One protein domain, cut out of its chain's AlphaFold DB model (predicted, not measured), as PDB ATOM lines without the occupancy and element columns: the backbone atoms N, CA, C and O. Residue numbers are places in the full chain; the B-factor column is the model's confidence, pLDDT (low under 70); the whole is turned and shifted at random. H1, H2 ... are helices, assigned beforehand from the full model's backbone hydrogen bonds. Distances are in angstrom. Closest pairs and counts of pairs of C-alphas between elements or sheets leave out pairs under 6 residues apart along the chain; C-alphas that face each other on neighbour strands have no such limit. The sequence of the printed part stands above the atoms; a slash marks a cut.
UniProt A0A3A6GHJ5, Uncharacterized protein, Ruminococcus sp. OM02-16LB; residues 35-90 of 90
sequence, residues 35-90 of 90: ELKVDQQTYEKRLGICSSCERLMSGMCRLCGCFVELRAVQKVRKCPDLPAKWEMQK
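What this domain is: This is residues 35 to 90 of the 90 residues of an uncharacterized protein of Ruminococcus sp. OM02-16LB (UniProt A0A3A6GHJ5). This small domain has little regular structure: a longer helix H1 and a short helix H2 lie side by side as a helical hairpin, with a winding loop, residues 52 to 67, at the end where they are joined. After H2, residues 74 to 90 run out and fold back without a named element. The printed part has 56 residues, with H1 then H2 and no named strand; its class is all helix, though the named elements hold only 18 residues. It is compact, with a radius of gyration of the C-alphas of 10.2 A and spans of 28 by 20 by 16 A.

Where its parts are: H1, residues 40 to 51, begins at C-alpha 40 (-25.241, -5.456, 30.839) and is 16.1 A long. H2, residues 68 to 73, ends at C-alpha 73 (-18.440, -0.674, 31.643).

How they stand to each other: H1 and H2 touch, closest at the C-alphas of Tyr 43 and Val 73, 5.4 A apart. They run opposite ways at a shallow tilt of 22 degrees. In both, every O i to N i+4 pair is within hydrogen-bond range.

The domain as a whole: The C-alphas farthest apart, Glu 35 and Glu 54, are 30.3 A apart. The link from H1 to H2 is long, 16 residues. The printed part has no cut; residue 90 is under pLDDT 70.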
ATOM      1  N   GLU A  35     -15.229  -7.620  24.397       96.06
ATOM      2  CA  GLU A  35     -14.289  -8.327  25.274       96.06
ATOM      3  C   GLU A  35     -13.771  -7.456  26.425       96.06
ATOM      4  O   GLU A  35     -13.429  -7.986  27.484       96.06
ATOM      5  N   LEU A  36     -13.766  -6.132  26.255       96.38
ATOM      6  CA  LEU A  36     -13.370  -5.168  27.281       96.38
ATOM      7  C   LEU A  36     -14.540  -4.763  28.188       96.38
ATOM      8  O   LEU A  36     -14.300  -4.189  29.260       96.38
ATOM      9  N   LYS A  37     -15.783  -5.040  27.778       97.50
ATOM     10  CA  LYS A  37     -17.003  -4.643  28.488       97.50
ATOM     11  C   LYS A  37     -17.501  -5.734  29.418       97.50
ATOM     12  O   LYS A  37     -17.527  -6.909  29.074       97.50
ATOM     13  N   VAL A  38     -17.924  -5.351  30.613       98.12
ATOM     14  CA  VAL A  38     -18.746  -6.239  31.440       98.12
ATOM     15  C   VAL A  38     -20.107  -6.453  30.784       98.12
ATOM     16  O   VAL A  38     -20.541  -5.645  29.962       98.12
ATOM     17  N   ASP A  39     -20.795  -7.520  31.176       97.12
ATOM     18  CA  ASP A  39     -22.170  -7.752  30.750       97.12
ATOM     19  C   ASP A  39     -23.115  -6.634  31.233       97.12
ATOM     20  O   ASP A  39     -22.834  -5.913  32.201       97.12
ATOM     21  N   GLN A  40     -24.265  -6.512  30.569       96.75
ATOM     22  CA  GLN A  40     -25.241  -5.456  30.839       96.75
ATOM     23  C   GLN A  40     -25.721  -5.447  32.301       96.75
ATOM     24  O   GLN A  40     -25.842  -4.378  32.899       96.75
ATOM     25  N   GLN A  41     -25.931  -6.617  32.915       97.88
ATOM     26  CA  GLN A  41     -26.397  -6.710  34.302       97.88
ATOM     27  C   GLN A  41     -25.329  -6.198  35.277       97.88
ATOM     28  O   GLN A  41     -25.632  -5.435  36.202       97.88
ATOM     29  N   THR A  42     -24.064  -6.572  35.076       98.19
ATOM     30  CA  THR A  42     -22.946  -6.034  35.860       98.19
ATOM     31  C   THR A  42     -22.826  -4.523  35.674       98.19
ATOM     32  O   THR A  42     -22.609  -3.801  36.655       98.19
ATOM     33  N   TYR A  43     -22.960  -4.034  34.441       98.06
ATOM     34  CA  TYR A  43     -22.858  -2.612  34.137       98.06
ATOM     35  C   TYR A  43     -23.926  -1.800  34.883       98.06
ATOM     36  O   TYR A  43     -23.587  -0.875  35.627       98.06
ATOM     37  N   GLU A  44     -25.191  -2.206  34.783       98.31
ATOM     38  CA  GLU A  44     -26.318  -1.577  35.480       98.31
ATOM     39  C   GLU A  44     -26.147  -1.614  36.999       98.31
ATOM     40  O   GLU A  44     -26.351  -0.604  37.675       98.31
ATOM     41  N   LYS A  45     -25.677  -2.739  37.550       98.31
ATOM     42  CA  LYS A  45     -25.378  -2.854  38.984       98.31
ATOM     43  C   LYS A  45     -24.309  -1.853  39.423       98.31
ATOM     44  O   LYS A  45     -24.467  -1.183  40.445       98.31
ATOM     45  N   ARG A  46     -23.211  -1.735  38.670       98.25
ATOM     46  CA  ARG A  46     -22.129  -0.777  38.959       98.25
ATOM     47  C   ARG A  46     -22.624   0.667  38.858       98.25
ATOM     48  O   ARG A  46     -22.259   1.485  39.703       98.25
ATOM     49  N   LEU A  47     -23.469   0.976  37.875       98.12
ATOM     50  CA  LEU A  47     -24.097   2.292  37.740       98.12
ATOM     51  C   LEU A  47     -25.049   2.606  38.890       98.12
ATOM     52  O   LEU A  47     -24.986   3.715  39.412       98.12
ATOM     53  N   GLY A  48     -25.854   1.643  39.340       98.19
ATOM     54  CA  GLY A  48     -26.728   1.801  40.505       98.19
ATOM     55  C   GLY A  48     -25.955   2.142  41.781       98.19
ATOM     56  O   GLY A  48     -26.373   2.989  42.562       98.19
ATOM     57  N   ILE A  49     -24.768   1.556  41.961       98.19
ATOM     58  CA  ILE A  49     -23.871   1.919  43.070       98.19
ATOM     59  C   ILE A  49     -23.359   3.358  42.923       98.19
ATOM     60  O   ILE A  49     -23.227   4.077  43.913       98.19
ATOM     61  N   CYS A  50     -23.023   3.781  41.702       98.00
ATOM     62  CA  CYS A  50     -22.525   5.128  41.432       98.00
ATOM     63  C   CYS A  50     -23.620   6.197  41.552       98.00
ATOM     64  O   CYS A  50     -23.323   7.277  42.059       98.00
ATOM     65  N   SER A  51     -24.854   5.915  41.127       96.88
ATOM     66  CA  SER A  51     -25.971   6.871  41.144       96.88
ATOM     67  C   SER A  51     -26.382   7.268  42.561       96.88
ATOM     68  O   SER A  51     -26.750   8.418  42.785       96.88
ATOM     69  N   SER A  52     -26.238   6.364  43.534       96.38
ATOM     70  CA  SER A  52     -26.451   6.647  44.958       96.38
ATOM     71  C   SER A  52     -25.170   7.047  45.704       96.38
ATOM     72  O   SER A  52     -25.167   7.132  46.932       96.38
ATOM     73  N   CYS A  53     -24.042   7.231  45.010       97.31
ATOM     74  CA  CYS A  53     -22.760   7.506  45.649       97.31
ATOM     75  C   CYS A  53     -22.576   9.001  45.911       97.31
ATOM     76  O   CYS A  53     -22.549   9.805  44.983       97.31
ATOM     77  N   GLU A  54     -22.278   9.365  47.158       96.81
ATOM     78  CA  GLU A  54     -21.968  10.749  47.544       96.81
ATOM     79  C   GLU A  54     -20.803  11.351  46.749       96.81
ATOM     80  O   GLU A  54     -20.686  12.565  46.624       96.81
ATOM     81  N   ARG A  55     -19.902  10.526  46.206       96.38
ATOM     82  CA  ARG A  55     -18.750  10.982  45.418       96.38
ATOM     83  C   ARG A  55     -19.098  11.288  43.956       96.38
ATOM     84  O   ARG A  55     -18.207  11.765  43.257       96.38
ATOM     85  N   LEU A  56     -20.321  11.039  43.486       97.06
ATOM     86  CA  LEU A  56     -20.755  11.388  42.130       97.06
ATOM     87  C   LEU A  56     -20.948  12.908  41.993       97.06
ATOM     88  O   LEU A  56     -21.508  13.555  42.873       97.06
ATOM     89  N   MET A  57     -20.470  13.484  40.892       94.25
ATOM     90  CA  MET A  57     -20.667  14.893  40.545       94.25
ATOM     91  C   MET A  57     -20.688  15.033  39.023       94.25
ATOM     92  O   MET A  57     -19.674  14.763  38.384       94.25
ATOM     93  N   SER A  58     -21.832  15.429  38.456       90.56
ATOM     94  CA  SER A  58     -22.014  15.622  37.004       90.56
ATOM     95  C   SER A  58     -21.475  14.445  36.175       90.56
ATOM     96  O   SER A  58     -20.564  14.600  35.367       90.56
ATOM     97  N   GLY A  59     -21.933  13.225  36.483       92.38
ATOM     98  CA  GLY A  59     -21.501  12.003  35.787       92.38
ATOM     99  C   GLY A  59     -20.068  11.534  36.089       92.38
ATOM    100  O   GLY A  59     -19.668  10.465  35.630       92.38
ATOM    101  N   MET A  60     -19.288  12.275  36.882       96.31
ATOM    102  CA  MET A  60     -17.901  11.945  37.222       96.31
ATOM    103  C   MET A  60     -17.736  11.520  38.681       96.31
ATOM    104  O   MET A  60     -18.363  12.047  39.600       96.31
ATOM    105  N   CYS A  61     -16.831  10.576  38.921       97.50
ATOM    106  CA  CYS A  61     -16.451  10.164  40.266       97.50
ATOM    107  C   CYS A  61     -15.377  11.101  40.836       97.50
ATOM    108  O   CYS A  61     -14.249  11.124  40.345       97.50
ATOM    109  N   ARG A  62     -15.671  11.791  41.942       97.06
ATOM    110  CA  ARG A  62     -14.735  12.724  42.600       97.06
ATOM    111  C   ARG A  62     -13.466  12.078  43.171       97.06
ATOM    112  O   ARG A  62     -12.517  12.795  43.448       97.06
ATOM    113  N   LEU A  63     -13.432  10.753  43.341       97.38
ATOM    114  CA  LEU A  63     -12.235  10.047  43.822       97.38
ATOM    115  C   LEU A  63     -11.204   9.786  42.717       97.38
ATOM    116  O   LEU A  63     -10.017   9.707  43.004       97.38
ATOM    117  N   CYS A  64     -11.642   9.611  41.468       96.25
ATOM    118  CA  CYS A  64     -10.750   9.217  40.370       96.25
ATOM    119  C   CYS A  64     -10.808  10.120  39.136       96.25
ATOM    120  O   CYS A  64      -9.990   9.958  38.239       96.25
ATOM    121  N   GLY A  65     -11.779  11.030  39.056       95.38
ATOM    122  CA  GLY A  65     -11.973  11.925  37.916       95.38
ATOM    123  C   GLY A  65     -12.538  11.262  36.655       95.38
ATOM    124  O   GLY A  65     -12.695  11.938  35.649       95.38
ATOM    125  N   CYS A  66     -12.852   9.962  36.672       96.00
ATOM    126  CA  CYS A  66     -13.450   9.289  35.517       96.00
ATOM    127  C   CYS A  66     -14.968   9.497  35.453       96.00
ATOM    128  O   CYS A  66     -15.638   9.521  36.493       96.00
ATOM    129  N   PHE A  67     -15.515   9.509  34.236       96.88
ATOM    130  CA  PHE A  67     -16.945   9.299  34.011       96.88
ATOM    131  C   PHE A  67     -17.361   7.920  34.515       96.88
ATOM    132  O   PHE A  67     -16.695   6.917  34.231       96.88
ATOM    133  N   VAL A  68     -18.443   7.873  35.292       97.56
ATOM    134  CA  VAL A  68     -18.874   6.635  35.951       97.56
ATOM    135  C   VAL A  68     -19.321   5.585  34.948       97.56
ATOM    136  O   VAL A  68     -18.963   4.429  35.131       97.56
ATOM    137  N   GLU A  69     -19.978   5.987  33.860       97.38
ATOM    138  CA  GLU A  69     -20.364   5.109  32.748       97.38
ATOM    139  C   GLU A  69     -19.154   4.425  32.113       97.38
ATOM    140  O   GLU A  69     -19.050   3.198  32.093       97.38
ATOM    141  N   LEU A  70     -18.151   5.210  31.723       97.62
ATOM    142  CA  LEU A  70     -16.941   4.667  31.114       97.62
ATOM    143  C   LEU A  70     -16.161   3.750  32.063       97.62
ATOM    144  O   LEU A  70     -15.583   2.747  31.645       97.62
ATOM    145  N   ARG A  71     -16.089   4.088  33.351       97.81
ATOM    146  CA  ARG A  71     -15.369   3.257  34.321       97.81
ATOM    147  C   ARG A  71     -16.141   1.983  34.666       97.81
ATOM    148  O   ARG A  71     -15.507   0.946  34.842       97.81
ATOM    149  N   ALA A  72     -17.464   2.061  34.776       97.94
ATOM    150  CA  ALA A  72     -18.316   0.939  35.147       97.94
ATOM    151  C   ALA A  72     -18.419  -0.111  34.036       97.94
ATOM    152  O   ALA A  72     -18.503  -1.294  34.363       97.94
ATOM    153  N   VAL A  73     -18.356   0.282  32.759       98.06
ATOM    154  CA  VAL A  73     -18.440  -0.674  31.643       98.06
ATOM    155  C   VAL A  73     -17.171  -1.525  31.490       98.06
ATOM    156  O   VAL A  73     -17.247  -2.662  31.054       98.06
ATOM    157  N   GLN A  74     -15.990  -1.036  31.883       97.81
ATOM    158  CA  GLN A  74     -14.724  -1.760  31.678       97.81
ATOM    159  C   GLN A  74     -14.539  -2.933  32.662       97.81
ATOM    160  O   GLN A  74     -14.580  -2.738  33.884       97.81
ATOM    161  N   LYS A  75     -14.220  -4.134  32.157       97.81
ATOM    162  CA  LYS A  75     -13.923  -5.334  32.975       97.81
ATOM    163  C   LYS A  75     -12.779  -5.108  33.959       97.81
ATOM    164  O   LYS A  75     -12.934  -5.325  35.157       97.81
ATOM    165  N   VAL A  76     -11.675  -4.552  33.459       96.81
ATOM    166  CA  VAL A  76     -10.398  -4.382  34.179       96.81
ATOM    167  C   VAL A  76     -10.417  -3.316  35.280       96.81
ATOM    168  O   VAL A  76      -9.409  -3.078  35.950       96.81
ATOM    169  N   ARG A  77     -11.527  -2.595  35.450       97.19
ATOM    170  CA  ARG A  77     -11.647  -1.518  36.437       97.19
ATOM    171  C   ARG A  77     -12.330  -2.025  37.697       97.19
ATOM    172  O   ARG A  77     -13.134  -2.942  37.644       97.19
ATOM    173  N   LYS A  78     -12.023  -1.377  38.822       97.62
ATOM    174  CA  LYS A  78     -12.734  -1.513  40.098       97.62
ATOM    175  C   LYS A  78     -13.144  -0.141  40.631       97.62
ATOM    176  O   LYS A  78     -12.634   0.889  40.165       97.62
ATOM    177  N   CYS A  79     -14.025  -0.120  41.626       98.12
ATOM    178  CA  CYS A  79     -14.359   1.098  42.358       98.12
ATOM    179  C   CYS A  79     -13.085   1.693  43.003       98.12
ATOM    180  O   CYS A  79     -12.313   0.943  43.596       98.12
ATOM    181  N   PRO A  80     -12.837   3.017  42.906       98.06
ATOM    182  CA  PRO A  80     -11.684   3.649  43.563       98.06
ATOM    183  C   PRO A  80     -11.839   3.801  45.078       98.06
ATOM    184  O   PRO A  80     -10.889   4.228  45.726       98.06
ATOM    185  N   ASP A  81     -13.037   3.562  45.613       97.69
ATOM    186  CA  ASP A  81     -13.313   3.717  47.038       97.69
ATOM    187  C   ASP A  81     -12.566   2.661  47.872       97.69
ATOM    188  O   ASP A  81     -12.153   1.621  47.349       97.69
ATOM    189  N   LEU A  82     -12.384   2.937  49.162       95.06
ATOM    190  CA  LEU A  82     -11.725   2.042  50.116       95.06
ATOM    191  C   LEU A  82     -12.643   1.837  51.337       95.06
ATOM    192  O   LEU A  82     -12.747   2.744  52.164       95.06
ATOM    193  N   PRO A  83     -13.294   0.666  51.488       95.44
ATOM    194  CA  PRO A  83     -13.247  -0.492  50.590       95.44
ATOM    195  C   PRO A  83     -13.952  -0.241  49.248       95.44
ATOM    196  O   PRO A  83     -14.859   0.585  49.138       95.44
ATOM    197  N   ALA A  84     -13.545  -0.988  48.219       97.44
ATOM    198  CA  ALA A  84     -14.151  -0.884  46.901       97.44
ATOM    199  C   ALA A  84     -15.606  -1.372  46.947       97.44
ATOM    200  O   ALA A  84     -15.905  -2.444  47.466       97.44
ATOM    201  N   LYS A  85     -16.524  -0.592  46.367       97.69
ATOM    202  CA  LYS A  85     -17.951  -0.955  46.310       97.69
ATOM    203  C   LYS A  85     -18.278  -1.980  45.219       97.69
ATOM    204  O   LYS A  85     -19.374  -2.530  45.198       97.69
ATOM    205  N   TRP A  86     -17.352  -2.203  44.290       97.88
ATOM    206  CA  TRP A  86     -17.437  -3.209  43.236       97.88
ATOM    207  C   TRP A  86     -16.038  -3.520  42.696       97.88
ATOM    208  O   TRP A  86     -15.169  -2.642  42.657       97.88
ATOM    209  N   GLU A  87     -15.845  -4.763  42.259       97.19
ATOM    210  CA  GLU A  87     -14.551  -5.308  41.842       97.19
ATOM    211  C   GLU A  87     -14.412  -5.433  40.323       97.19
ATOM    212  O   GLU A  87     -15.399  -5.394  39.576       97.19
ATOM    213  N   MET A  88     -13.164  -5.595  39.878       95.12
ATOM    214  CA  MET A  88     -12.848  -5.917  38.486       95.12
ATOM    215  C   MET A  88     -13.291  -7.335  38.123       95.12
ATOM    216  O   MET A  88     -13.290  -8.231  38.965       95.12
ATOM    217  N   GLN A  89     -13.650  -7.525  36.857       88.06
ATOM    218  CA  GLN A  89     -13.904  -8.836  36.269       88.06
ATOM    219  C   GLN A  89     -12.697  -9.213  35.407       88.06
ATOM    220  O   GLN A  89     -12.157  -8.355  34.704       88.06
ATOM    221  N   LYS A  90     -12.234 -10.457  35.548       69.12
ATOM    222  CA  LYS A  90     -11.148 -11.013  34.733       69.12
ATOM    223  C   LYS A  90     -11.670 -11.449  33.375       69.12
ATOM    224  O   LYS A  90     -12.833 -11.904  33.328       69.12
TER     225      LYS A  90